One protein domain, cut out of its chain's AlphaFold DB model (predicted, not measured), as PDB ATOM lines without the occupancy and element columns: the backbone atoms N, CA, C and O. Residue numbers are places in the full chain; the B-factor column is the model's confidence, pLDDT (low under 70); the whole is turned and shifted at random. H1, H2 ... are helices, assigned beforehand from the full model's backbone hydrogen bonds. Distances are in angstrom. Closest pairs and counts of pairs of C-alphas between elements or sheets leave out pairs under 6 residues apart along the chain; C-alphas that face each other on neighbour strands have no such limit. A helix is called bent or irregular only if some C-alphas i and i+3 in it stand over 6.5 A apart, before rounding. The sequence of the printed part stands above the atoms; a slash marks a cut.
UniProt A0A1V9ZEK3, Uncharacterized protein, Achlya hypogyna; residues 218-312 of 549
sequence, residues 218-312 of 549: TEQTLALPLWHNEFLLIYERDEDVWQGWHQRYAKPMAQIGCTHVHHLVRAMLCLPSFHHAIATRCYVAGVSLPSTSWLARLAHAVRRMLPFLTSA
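Overview. This is residues 218 to 312 of the 549 residues of an uncharacterized protein of Achlya hypogyna (UniProt A0A1V9ZEK3). A compact cluster of crossed helices: long H7 runs along one side, H5 crosses it, and H6 meets both with its first residues. The short helices H2, H3 and H4 follow one another as an arc from H7 to near the last residue of H6, while H1 lies near the beginning of H5. The printed part has 95 residues with seven named helices, H1 to H7 in chain order, and no named strand, the class all helix. The radius of gyration of the C-alphas is 12.5 A, and the rounded outline spans 36 by 28 by 22 A.

Along the chain. H1 is residues 218 to 222, from C-alpha 218 at (116.859, -8.785, 84.860). H2 is residues 236 to 242, irregular, with C-alphas 237 and 240 7.6 A apart. H3 is residues 245 to 248, H4 250 to 255, H5 261 to 269 and 12.7 A long, H6 274 to 285 and 16.6 A. H7, residues 292 to 312, is 31.4 A long, has a kink of 27 degrees near residue 305, and ends at C-alpha 312 (109.058, -10.177, 85.997).

Arrangement. H5 and H7, the hubs, touch about perpendicular at 79 degrees, closest at the C-alphas of Val 265 and Val 302, 6.8 A. H6 touches H7 at a steep tilt of 64 degrees, C-alphas His 275 and Leu 295 closest at 6.6 A. H2 touches H7 at 54 degrees, steep, opposite ways, closest at C-alphas Asp 238 and Ala 301, 6.6 A. Every O i to N i+4 pair is within hydrogen-bond range in H1, H4, H5 and H6; H7 has 14 of 17, H2 0 of 3 but 2 of 4 O i to N i+3 pairs, and H3 is too short for an i+4 pair.

Size, cuts and confidence. The farthest C-alphas, Gly 286 and Ala 312, are 37.9 A apart. The printed part has no cut; the link H1 to H2 is long. Mean pLDDT is 70.8, under 70 in 40 residues, among them 227 to 248 and 304 to 312.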
ATOM      1  N   THR A 218     117.149  -8.020  86.081       55.91
ATOM      2  CA  THR A 218     116.859  -8.785  84.860       55.91
ATOM      3  C   THR A 218     117.731  -8.309  83.702       55.91
ATOM      4  O   THR A 218     118.396  -9.120  83.050       55.91
ATOM      5  N   GLU A 219     117.795  -6.993  83.479       56.12
ATOM      6  CA  GLU A 219     118.669  -6.386  82.469       56.12
ATOM      7  C   GLU A 219     120.144  -6.656  82.768       56.12
ATOM      8  O   GLU A 219     120.911  -6.994  81.864       56.12
ATOM      9  N   GLN A 220     120.532  -6.593  84.044       59.31
ATOM     10  CA  GLN A 220     121.896  -6.883  84.474       59.31
ATOM     11  C   GLN A 220     122.304  -8.321  84.136       59.31
ATOM     12  O   GLN A 220     123.371  -8.537  83.565       59.31
ATOM     13  N   THR A 221     121.436  -9.296  84.416       62.56
ATOM     14  CA  THR A 221     121.689 -10.718  84.128       62.56
ATOM     15  C   THR A 221     121.790 -10.980  82.622       62.56
ATOM     16  O   THR A 221     122.643 -11.742  82.168       62.56
ATOM     17  N   LEU A 222     120.954 -10.318  81.817       64.25
ATOM     18  CA  LEU A 222     120.973 -10.417  80.353       64.25
ATOM     19  C   LEU A 222     122.225  -9.788  79.718       64.25
ATOM     20  O   LEU A 222     122.688 -10.247  78.663       64.25
ATOM     21  N   ALA A 223     122.771  -8.759  80.365       64.38
ATOM     22  CA  ALA A 223     123.982  -8.051  79.970       64.38
ATOM     23  C   ALA A 223     125.277  -8.709  80.482       64.38
ATOM     24  O   ALA A 223     126.355  -8.177  80.228       64.38
ATOM     25  N   LEU A 224     125.211  -9.861  81.164       69.50
ATOM     26  CA  LEU A 224     126.415 -10.560  81.610       69.50
ATOM     27  C   LEU A 224     127.173 -11.210  80.434       69.50
ATOM     28  O   LEU A 224     126.558 -11.888  79.594       69.50
ATOM     29  N   PRO A 225     128.506 -11.047  80.375       71.31
ATOM     30  CA  PRO A 225     129.351 -11.678  79.381       71.31
ATOM     31  C   PRO A 225     129.529 -13.170  79.673       71.31
ATOM     32  O   PRO A 225     129.919 -13.578  80.762       71.31
ATOM     33  N   LEU A 226     129.321 -14.002  78.657       72.00
ATOM     34  CA  LEU A 226     129.414 -15.463  78.748       72.00
ATOM     35  C   LEU A 226     130.843 -15.984  78.803       72.00
ATOM     36  O   LEU A 226     131.065 -17.142  79.119       72.00
ATOM     37  N   TRP A 227     131.832 -15.187  78.418       65.75
ATOM     38  CA  TRP A 227     133.229 -15.599  78.533       65.75
ATOM     39  C   TRP A 227     133.723 -15.538  79.987       65.75
ATOM     40  O   TRP A 227     134.790 -16.075  80.282       65.75
ATOM     41  N   HIS A 228     132.938 -14.938  80.891       63.12
ATOM     42  CA  HIS A 228     133.247 -14.815  82.304       63.12
ATOM     43  C   HIS A 228     132.150 -15.453  83.177       63.12
ATOM     44  O   HIS A 228     131.162 -14.825  83.540       63.12
ATOM     45  N   ASN A 229     132.332 -16.732  83.515       56.25
ATOM     46  CA  ASN A 229     131.287 -17.544  84.160       56.25
ATOM     47  C   ASN A 229     131.158 -17.346  85.672       56.25
ATOM     48  O   ASN A 229     130.216 -17.855  86.265       56.25
ATOM     49  N   GLU A 230     132.094 -16.637  86.296       56.19
ATOM     50  CA  GLU A 230     132.159 -16.473  87.754       56.19
ATOM     51  C   GLU A 230     130.976 -15.677  88.321       56.19
ATOM     52  O   GLU A 230     130.595 -15.874  89.470       56.19
ATOM     53  N   PHE A 231     130.363 -14.817  87.501       53.84
ATOM     54  CA  PHE A 231     129.231 -13.973  87.896       53.84
ATOM     55  C   PHE A 231     127.897 -14.399  87.275       53.84
ATOM     56  O   PHE A 231     126.890 -13.718  87.458       53.84
ATOM     57  N   LEU A 232     127.862 -15.518  86.543       58.75
ATOM     58  CA  LEU A 232     126.608 -16.085  86.052       58.75
ATOM     59  C   LEU A 232     125.871 -16.769  87.209       58.75
ATOM     60  O   LEU A 232     126.479 -17.452  88.030       58.75
ATOM     61  N   LEU A 233     124.546 -16.616  87.255       55.00
ATOM     62  CA  LEU A 233     123.680 -17.346  88.185       55.00
ATOM     63  C   LEU A 233     123.645 -18.828  87.784       55.00
ATOM     64  O   LEU A 233     122.774 -19.272  87.036       55.00
ATOM     65  N   ILE A 234     124.643 -19.584  88.234       55.53
ATOM     66  CA  ILE A 234     124.802 -21.005  87.932       55.53
ATOM     67  C   ILE A 234     124.112 -21.813  89.034       55.53
ATOM     68  O   ILE A 234     124.425 -21.677  90.212       55.53
ATOM     69  N   TYR A 235     123.166 -22.675  88.656       53.62
ATOM     70  CA  TYR A 235     122.668 -23.706  89.566       53.62
ATOM     71  C   TYR A 235     123.749 -24.772  89.758       53.62
ATOM     72  O   TYR A 235     124.314 -25.231  88.769       53.62
ATOM     73  N   GLU A 236     123.947 -25.252  90.990       53.06
ATOM     74  CA  GLU A 236     124.928 -26.304  91.339       53.06
ATOM     75  C   GLU A 236     124.871 -27.542  90.416       53.06
ATOM     76  O   GLU A 236     125.874 -28.203  90.174       53.06
ATOM     77  N   ARG A 237     123.696 -27.852  89.846       53.09
ATOM     78  CA  ARG A 237     123.490 -28.992  88.928       53.09
ATOM     79  C   ARG A 237     123.928 -28.759  87.479       53.09
ATOM     80  O   ARG A 237     123.970 -29.726  86.730       53.09
ATOM     81  N   ASP A 238     124.193 -27.517  87.086       59.53
ATOM     82  CA  ASP A 238     124.632 -27.142  85.735       59.53
ATOM     83  C   ASP A 238     126.102 -26.676  85.730       59.53
ATOM     84  O   ASP A 238     126.590 -26.168  84.717       59.53
ATOM     85  N   GLU A 239     126.821 -26.827  86.853       59.22
ATOM     86  CA  GLU A 239     128.231 -26.436  86.980       59.22
ATOM     87  C   GLU A 239     129.111 -27.057  85.893       59.22
ATOM     88  O   GLU A 239     130.000 -26.385  85.385       59.22
ATOM     89  N   ASP A 240     128.845 -28.289  85.460       63.28
ATOM     90  CA  ASP A 240     129.622 -28.993  84.433       63.28
ATOM     91  C   ASP A 240     129.573 -28.305  83.054       63.28
ATOM     92  O   ASP A 240     130.554 -28.314  82.302       63.28
ATOM     93  N   VAL A 241     128.445 -27.670  82.717       66.00
ATOM     94  CA  VAL A 241     128.266 -26.919  81.465       66.00
ATOM     95  C   VAL A 241     129.119 -25.652  81.471       66.00
ATOM     96  O   VAL A 241     129.719 -25.301  80.448       66.00
ATOM     97  N   TRP A 242     129.202 -24.987  82.625       65.50
ATOM     98  CA  TRP A 242     129.858 -23.691  82.787       65.50
ATOM     99  C   TRP A 242     131.337 -23.803  83.200       65.50
ATOM    100  O   TRP A 242     132.156 -23.002  82.740       65.50
ATOM    101  N   GLN A 243     131.733 -24.828  83.963       57.62
ATOM    102  CA  GLN A 243     133.104 -25.044  84.457       57.62
ATOM    103  C   GLN A 243     134.138 -25.326  83.348       57.62
ATOM    104  O   GLN A 243     135.335 -25.209  83.588       57.62
ATOM    105  N   GLY A 244     133.720 -25.607  82.109       57.31
ATOM    106  CA  GLY A 244     134.620 -25.790  80.956       57.31
ATOM    107  C   GLY A 244     134.368 -24.846  79.776       57.31
ATOM    108  O   GLY A 244     135.094 -24.888  78.776       57.31
ATOM    109  N   TRP A 245     133.341 -23.995  79.862       67.94
ATOM    110  CA  TRP A 245     132.923 -23.119  78.763       67.94
ATOM    111  C   TRP A 245     134.067 -22.211  78.301       67.94
ATOM    112  O   TRP A 245     134.366 -22.181  77.107       67.94
ATOM    113  N   HIS A 246     134.776 -21.576  79.240       60.53
ATOM    114  CA  HIS A 246     135.902 -20.674  78.975       60.53
ATOM    115  C   HIS A 246     137.082 -21.339  78.233       60.53
ATOM    116  O   HIS A 246     137.773 -20.663  77.477       60.53
ATOM    117  N   GLN A 247     137.287 -22.654  78.380       61.81
ATOM    118  CA  GLN A 247     138.446 -23.352  77.804       61.81
ATOM    119  C   GLN A 247     138.185 -23.911  76.402       61.81
ATOM    120  O   GLN A 247     139.078 -23.890  75.558       61.81
ATOM    121  N   ARG A 248     136.973 -24.426  76.141       68.38
ATOM    122  CA  ARG A 248     136.690 -25.202  74.917       68.38
ATOM    123  C   ARG A 248     135.704 -24.547  73.955       68.38
ATOM    124  O   ARG A 248     135.859 -24.699  72.747       68.38
ATOM    125  N   TYR A 249     134.698 -23.838  74.461       72.56
ATOM    126  CA  TYR A 249     133.560 -23.400  73.642       72.56
ATOM    127  C   TYR A 249     133.375 -21.883  73.603       72.56
ATOM    128  O   TYR A 249     132.768 -21.378  72.664       72.56
ATOM    129  N   ALA A 250     133.956 -21.139  74.543       72.44
ATOM    130  CA  ALA A 250     133.801 -19.694  74.621       72.44
ATOM    131  C   ALA A 250     134.367 -18.970  73.392       72.44
ATOM    132  O   ALA A 250     133.698 -18.092  72.862       72.44
ATOM    133  N   LYS A 251     135.541 -19.374  72.879       74.88
ATOM    134  CA  LYS A 251     136.124 -18.765  71.669       74.88
ATOM    135  C   LYS A 251     135.263 -19.016  70.419       74.88
ATOM    136  O   LYS A 251     134.901 -18.032  69.776       74.88
ATOM    137  N   PRO A 252     134.874 -20.266  70.087       77.25
ATOM    138  CA  PRO A 252     133.929 -20.524  69.001       77.25
ATOM    139  C   PRO A 252     132.602 -19.769  69.132       77.25
ATOM    140  O   PRO A 252     132.120 -19.200  68.158       77.25
ATOM    141  N   MET A 253     132.025 -19.731  70.338       80.50
ATOM    142  CA  MET A 253     130.755 -19.045  70.597       80.50
ATOM    143  C   MET A 253     130.892 -17.520  70.472       80.50
ATOM    144  O   MET A 253     130.012 -16.861  69.923       80.50
ATOM    145  N   ALA A 254     132.018 -16.950  70.894       79.44
ATOM    146  CA  ALA A 254     132.327 -15.537  70.713       79.44
ATOM    147  C   ALA A 254     132.503 -15.170  69.226       79.44
ATOM    148  O   ALA A 254     131.953 -14.170  68.773       79.44
ATOM    149  N   GLN A 255     133.176 -16.017  68.436       81.00
ATOM    150  CA  GLN A 255     133.362 -15.818  66.987       81.00
ATOM    151  C   GLN A 255     132.046 -15.779  66.197       81.00
ATOM    152  O   GLN A 255     131.976 -15.125  65.161       81.00
ATOM    153  N   ILE A 256     130.994 -16.435  66.693       83.12
ATOM    154  CA  ILE A 256     129.647 -16.401  66.101       83.12
ATOM    155  C   ILE A 256     128.740 -15.317  66.717       83.12
ATOM    156  O   ILE A 256     127.520 -15.335  66.522       83.12
ATOM    157  N   GLY A 257     129.314 -14.392  67.495       77.56
ATOM    158  CA  GLY A 257     128.612 -13.273  68.126       77.56
ATOM    159  C   GLY A 257     127.829 -13.630  69.395       77.56
ATOM    160  O   GLY A 257     127.043 -12.818  69.874       77.56
ATOM    161  N   CYS A 258     128.011 -14.822  69.967       81.06
ATOM    162  CA  CYS A 258     127.368 -15.236  71.217       81.06
ATOM    163  C   CYS A 258     128.257 -14.917  72.429       81.06
ATOM    164  O   CYS A 258     128.800 -15.812  73.071       81.06
ATOM    165  N   THR A 259     128.396 -13.627  72.736       77.38
ATOM    166  CA  THR A 259     129.245 -13.124  73.836       77.38
ATOM    167  C   THR A 259     128.514 -12.846  75.155       77.38
ATOM    168  O   THR A 259     129.176 -12.748  76.179       77.38
ATOM    169  N   HIS A 260     127.177 -12.767  75.164       79.50
ATOM    170  CA  HIS A 260     126.358 -12.351  76.315       79.50
ATOM    171  C   HIS A 260     125.130 -13.248  76.505       79.50
ATOM    172  O   HIS A 260     124.649 -13.845  75.538       79.50
ATOM    173  N   VAL A 261     124.573 -13.301  77.721       75.50
ATOM    174  CA  VAL A 261     123.398 -14.136  78.051       75.50
ATOM    175  C   VAL A 261     122.212 -13.848  77.124       75.50
ATOM    176  O   VAL A 261     121.617 -14.781  76.577       75.50
ATOM    177  N   HIS A 262     121.917 -12.576  76.839       75.19
ATOM    178  CA  HIS A 262     120.831 -12.216  75.921       75.19
ATOM    179  C   HIS A 262     121.035 -12.728  74.483       75.19
ATOM    180  O   HIS A 262     120.057 -12.959  73.770       75.19
ATOM    181  N   HIS A 263     122.277 -12.971  74.042       80.69
ATOM    182  CA  HIS A 263     122.546 -13.578  72.736       80.69
ATOM    183  C   HIS A 263     122.105 -15.046  72.684       80.69
ATOM    184  O   HIS A 263     121.570 -15.481  71.662       80.69
ATOM    185  N   LEU A 264     122.278 -15.795  73.780       79.12
ATOM    186  CA  LEU A 264     121.798 -17.177  73.890       79.12
ATOM    187  C   LEU A 264     120.279 -17.234  74.007       79.12
ATOM    188  O   LEU A 264     119.656 -18.062  73.346       79.12
ATOM    189  N   VAL A 265     119.681 -16.327  74.786       76.56
ATOM    190  CA  VAL A 265     118.221 -16.200  74.895       76.56
ATOM    191  C   VAL A 265     117.614 -15.887  73.528       76.56
ATOM    192  O   VAL A 265     116.698 -16.578  73.089       76.56
ATOM    193  N   ARG A 266     118.178 -14.926  72.783       78.50
ATOM    194  CA  ARG A 266     117.736 -14.617  71.416       78.50
ATOM    195  C   ARG A 266     117.874 -15.825  70.488       78.50
ATOM    196  O   ARG A 266     116.942 -16.122  69.752       78.50
ATOM    197  N   ALA A 267     118.993 -16.548  70.546       79.94
ATOM    198  CA  ALA A 267     119.190 -17.761  69.750       79.94
ATOM    199  C   ALA A 267     118.208 -18.889  70.123       79.94
ATOM    200  O   ALA A 267     117.836 -19.678  69.259       79.94
ATOM    201  N   MET A 268     117.773 -18.964  71.386       78.00
ATOM    202  CA  MET A 268     116.748 -19.909  71.841       78.00
ATOM    203  C   MET A 268     115.347 -19.565  71.337       78.00
ATOM    204  O   MET A 268     114.552 -20.475  71.111       78.00
ATOM    205  N   LEU A 269     115.049 -18.274  71.177       74.50
ATOM    206  CA  LEU A 269     113.759 -17.777  70.696       74.50
ATOM    207  C   LEU A 269     113.640 -17.811  69.160       74.50
ATOM    208  O   LEU A 269     112.536 -17.700  68.631       74.50
ATOM    209  N   CYS A 270     114.746 -17.985  68.429       73.31
ATOM    210  CA  CYS A 270     114.733 -18.139  66.975       73.31
ATOM    211  C   CYS A 270     114.271 -19.547  66.543       73.31
ATOM    212  O   CYS A 270     114.812 -20.563  66.980       73.31
ATOM    213  N   LEU A 271     113.319 -19.606  65.608       59.69
ATOM    214  CA  LEU A 271     112.937 -20.830  64.889       59.69
ATOM    215  C   LEU A 271     113.959 -21.136  63.775       59.69
ATOM    216  O   LEU A 271     114.531 -20.193  63.224       59.69
ATOM    217  N   PRO A 272     114.215 -22.412  63.407       60.28
ATOM    218  CA  PRO A 272     113.485 -23.632  63.778       60.28
ATOM    219  C   PRO A 272     114.012 -24.384  65.019       60.28
ATOM    220  O   PRO A 272     113.295 -25.211  65.568       60.28
ATOM    221  N   SER A 273     115.237 -24.133  65.493       79.44
ATOM    222  CA  SER A 273     115.725 -24.634  66.793       79.44
ATOM    223  C   SER A 273     117.003 -23.913  67.224       79.44
ATOM    224  O   SER A 273     117.775 -23.464  66.377       79.44
ATOM    225  N   PHE A 274     117.285 -23.883  68.532       81.69
ATOM    226  CA  PHE A 274     118.543 -23.354  69.082       81.69
ATOM    227  C   PHE A 274     119.778 -23.969  68.402       81.69
ATOM    228  O   PHE A 274     120.704 -23.262  68.014       81.69
ATOM    229  N   HIS A 275     119.759 -25.288  68.188       84.38
ATOM    230  CA  HIS A 275     120.838 -25.997  67.503       84.38
ATOM    231  C   HIS A 275     121.025 -25.498  66.065       84.38
ATOM    232  O   HIS A 275     122.149 -25.250  65.639       84.38
ATOM    233  N   HIS A 276     119.931 -25.306  65.324       81.81
ATOM    234  CA  HIS A 276     119.980 -24.782  63.961       81.81
ATOM    235  C   HIS A 276     120.484 -23.331  63.912       81.81
ATOM    236  O   HIS A 276     121.290 -22.994  63.045       81.81
ATOM    237  N   ALA A 277     120.071 -22.487  64.862       83.62
ATOM    238  CA  ALA A 277     120.525 -21.102  64.958       83.62
ATOM    239  C   ALA A 277     122.042 -21.017  65.196       83.62
ATOM    240  O   ALA A 277     122.734 -20.262  64.511       83.62
ATOM    241  N   ILE A 278     122.577 -21.828  66.114       85.31
ATOM    242  CA  ILE A 278     124.022 -21.898  66.365       85.31
ATOM    243  C   ILE A 278     124.759 -22.510  65.168       85.31
ATOM    244  O   ILE A 278     125.756 -21.943  64.727       85.31
ATOM    245  N   ALA A 279     124.245 -23.594  64.579       84.69
ATOM    246  CA  ALA A 279     124.867 -24.242  63.423       84.69
ATOM    247  C   ALA A 279     124.981 -23.327  62.202       84.69
ATOM    248  O   ALA A 279     126.027 -23.288  61.557       84.69
ATOM    249  N   THR A 280     123.943 -22.536  61.937       83.69
ATOM    250  CA  THR A 280     123.945 -21.553  60.850       83.69
ATOM    251  C   THR A 280     125.012 -20.486  61.077       83.69
ATOM    252  O   THR A 280     125.777 -20.176  60.168       83.69
ATOM    253  N   ARG A 281     125.129 -19.955  62.302       85.69
ATOM    254  CA  ARG A 281     126.156 -18.952  62.610       85.69
ATOM    255  C   ARG A 281     127.572 -19.534  62.571       85.69
ATOM    256  O   ARG A 281     128.471 -18.867  62.073       85.69
ATOM    257  N   CYS A 282     127.770 -20.773  63.030       85.56
ATOM    258  CA  CYS A 282     129.049 -21.482  62.908       85.56
ATOM    259  C   CYS A 282     129.453 -21.679  61.442       85.56
ATOM    260  O   CYS A 282     130.607 -21.433  61.099       85.56
ATOM    261  N   TYR A 283     128.505 -22.061  60.579       84.75
ATOM    262  CA  TYR A 283     128.736 -22.207  59.142       84.75
ATOM    263  C   TYR A 283     129.152 -20.881  58.494       84.75
ATOM    264  O   TYR A 283     130.167 -20.828  57.806       84.75
ATOM    265  N   VAL A 284     128.426 -19.793  58.780       84.19
ATOM    266  CA  VAL A 284     128.733 -18.450  58.254       84.19
ATOM    267  C   VAL A 284     130.091 -17.936  58.744       84.19
ATOM    268  O   VAL A 284     130.818 -17.308  57.981       84.19
ATOM    269  N   ALA A 285     130.455 -18.210  59.997       81.00
ATOM    270  CA  ALA A 285     131.720 -17.763  60.580       81.00
ATOM    271  C   ALA A 285     132.920 -18.680  60.261       81.00
ATOM    272  O   ALA A 285     134.045 -18.345  60.628       81.00
ATOM    273  N   GLY A 286     132.706 -19.840  59.626       83.50
ATOM    274  CA  GLY A 286     133.765 -20.820  59.351       83.50
ATOM    275  C   GLY A 286     134.331 -21.501  60.606       83.50
ATOM    276  O   GLY A 286     135.511 -21.843  60.646       83.50
ATOM    277  N   VAL A 287     133.513 -21.677  61.650       84.19
ATOM    278  CA  VAL A 287     133.931 -22.198  62.963       84.19
ATOM    279  C   VAL A 287     133.357 -23.594  63.205       84.19
ATOM    280  O   VAL A 287     132.224 -23.889  62.827       84.19
ATOM    281  N   SER A 288     134.116 -24.464  63.879       83.38
ATOM    282  CA  SER A 288     133.668 -25.816  64.233       83.38
ATOM    283  C   SER A 288     132.443 -25.796  65.153       83.38
ATOM    284  O   SER A 288     132.456 -25.136  66.196       83.38
ATOM    285  N   LEU A 289     131.419 -26.577  64.806       83.12
ATOM    286  CA  LEU A 289     130.205 -26.715  65.605       83.12
ATOM    287  C   LEU A 289     130.500 -27.405  66.955       83.12
ATOM    288  O   LEU A 289     131.136 -28.463  66.963       83.12
ATOM    289  N   PRO A 290     130.026 -26.864  68.095       82.75
ATOM    290  CA  PRO A 290     130.066 -27.573  69.375       82.75
ATOM    291  C   PRO A 290     129.279 -28.894  69.333       82.75
ATOM    292  O   PRO A 290     128.379 -29.062  68.510       82.75
ATOM    293  N   SER A 291     129.575 -29.844  70.231       83.81
ATOM    294  CA  SER A 291     128.876 -31.136  70.210       83.81
ATOM    295  C   SER A 291     127.372 -30.969  70.458       83.81
ATOM    296  O   SER A 291     126.944 -30.175  71.299       83.81
ATOM    297  N   THR A 292     126.563 -31.772  69.771       81.12
ATOM    298  CA  THR A 292     125.097 -31.812  69.926       81.12
ATOM    299  C   THR A 292     124.676 -32.031  71.380       81.12
ATOM    300  O   THR A 292     123.776 -31.358  71.877       81.12
ATOM    301  N   SER A 293     125.380 -32.913  72.097       79.81
ATOM    302  CA  SER A 293     125.168 -33.180  73.525       79.81
ATOM    303  C   SER A 293     125.433 -31.963  74.415       79.81
ATOM    304  O   SER A 293     124.709 -31.733  75.382       79.81
ATOM    305  N   TRP A 294     126.440 -31.154  74.086       81.19
ATOM    306  CA  TRP A 294     126.761 -29.949  74.839       81.19
ATOM    307  C   TRP A 294     125.777 -28.817  74.530       81.19
ATOM    308  O   TRP A 294     125.297 -28.170  75.456       81.19
ATOM    309  N   LEU A 295     125.385 -28.639  73.262       82.12
ATOM    310  CA  LEU A 295     124.351 -27.672  72.871       82.12
ATOM    311  C   LEU A 295     122.992 -27.986  73.509       82.12
ATOM    312  O   LEU A 295     122.269 -27.064  73.882       82.12
ATOM    313  N   ALA A 296     122.655 -29.267  73.681       80.44
ATOM    314  CA  ALA A 296     121.445 -29.685  74.386       80.44
ATOM    315  C   ALA A 296     121.488 -29.320  75.881       80.44
ATOM    316  O   ALA A 296     120.510 -28.780  76.402       80.44
ATOM    317  N   ARG A 297     122.624 -29.549  76.556       78.56
ATOM    318  CA  ARG A 297     122.825 -29.137  77.957       78.56
ATOM    319  C   ARG A 297     122.813 -27.618  78.123       78.56
ATOM    320  O   ARG A 297     122.162 -27.111  79.029       78.56
ATOM    321  N   LEU A 298     123.440 -26.883  77.206       79.25
ATOM    322  CA  LEU A 298     123.408 -25.423  77.191       79.25
ATOM    323  C   LEU A 298     121.985 -24.884  77.002       79.25
ATOM    324  O   LEU A 298     121.553 -24.003  77.739       79.25
ATOM    325  N   ALA A 299     121.234 -25.430  76.043       80.12
ATOM    326  CA  ALA A 299     119.838 -25.059  75.837       80.12
ATOM    327  C   ALA A 299     118.983 -25.362  77.077       80.12
ATOM    328  O   ALA A 299     118.060 -24.611  77.384       80.12
ATOM    329  N   HIS A 300     119.283 -26.443  77.803       78.38
ATOM    330  CA  HIS A 300     118.629 -26.763  79.069       78.38
ATOM    331  C   HIS A 300     118.960 -25.734  80.163       78.38
ATOM    332  O   HIS A 300     118.038 -25.215  80.791       78.38
ATOM    333  N   ALA A 301     120.234 -25.368  80.327       76.06
ATOM    334  CA  ALA A 301     120.671 -24.352  81.284       76.06
ATOM    335  C   ALA A 301     120.036 -22.977  80.995       76.06
ATOM    336  O   ALA A 301     119.455 -22.356  81.882       76.06
ATOM    337  N   VAL A 302     120.041 -22.529  79.734       75.31
ATOM    338  CA  VAL A 302     119.410 -21.258  79.325       75.31
ATOM    339  C   VAL A 302     117.889 -21.302  79.505       75.31
ATOM    340  O   VAL A 302     117.298 -20.333  79.979       75.31
ATOM    341  N   ARG A 303     117.242 -22.443  79.230       74.38
ATOM    342  CA  ARG A 303     115.806 -22.625  79.492       74.38
ATOM    343  C   ARG A 303     115.469 -22.558  80.980       74.38
ATOM    344  O   ARG A 303     114.383 -22.105  81.310       74.38
ATOM    345  N   ARG A 304     116.368 -22.982  81.872       69.69
ATOM    346  CA  ARG A 304     116.193 -22.872  83.332       69.69
ATOM    347  C   ARG A 304     116.432 -21.461  83.868       69.69
ATOM    348  O   ARG A 304     115.861 -21.122  84.898       69.69
ATOM    349  N   MET A 305     117.196 -20.632  83.155       66.56
ATOM    350  CA  MET A 305     117.308 -19.193  83.437       66.56
ATOM    351  C   MET A 305     116.061 -18.410  82.978       66.56
ATOM    352  O   MET A 305     115.724 -17.380  83.555       66.56
ATOM    353  N   LEU A 306     115.330 -18.913  81.976       64.50
ATOM    354  CA  LEU A 306     114.172 -18.244  81.371       64.50
ATOM    355  C   LEU A 306     113.012 -17.923  82.347       64.50
ATOM    356  O   LEU A 306     112.481 -16.820  82.251       64.50
ATOM    357  N   PRO A 307     112.614 -18.801  83.295       55.34
ATOM    358  CA  PRO A 307     111.592 -18.510  84.303       55.34
ATOM    359  C   PRO A 307     111.920 -17.310  85.189       55.34
ATOM    360  O   PRO A 307     111.018 -16.544  85.480       55.34
ATOM    361  N   PHE A 308     113.189 -17.097  85.556       53.78
ATOM    362  CA  PHE A 308     113.623 -15.920  86.327       53.78
ATOM    363  C   PHE A 308     113.576 -14.633  85.496       53.78
ATOM    364  O   PHE A 308     113.276 -13.562  86.011       53.78
ATOM    365  N   LEU A 309     113.821 -14.753  84.191       50.38
ATOM    366  CA  LEU A 309     113.765 -13.649  83.233       50.38
ATOM    367  C   LEU A 309     112.329 -13.327  82.772       50.38
ATOM    368  O   LEU A 309     112.084 -12.258  82.225       50.38
ATOM    369  N   THR A 310     111.376 -14.241  82.989       43.25
ATOM    370  CA  THR A 310     109.949 -14.093  82.633       43.25
ATOM    371  C   THR A 310     109.035 -13.910  83.849       43.25
ATOM    372  O   THR A 310     107.932 -13.388  83.702       43.25
ATOM    373  N   SER A 311     109.481 -14.240  85.069       40.88
ATOM    374  CA  SER A 311     108.755 -13.989  86.326       40.88
ATOM    375  C   SER A 311     108.634 -12.508  86.690       40.88
ATOM    376  O   SER A 311     107.817 -12.169  87.539       40.88
ATOM    377  N   ALA A 312     109.342 -11.614  85.993       38.41
ATOM    378  CA  ALA A 312     109.058 -10.177  85.997       38.41
ATOM    379  C   ALA A 312     107.659  -9.828  85.426       38.41
ATOM    380  O   ALA A 312     107.249  -8.672  85.472       38.41
TER     381      ALA A 312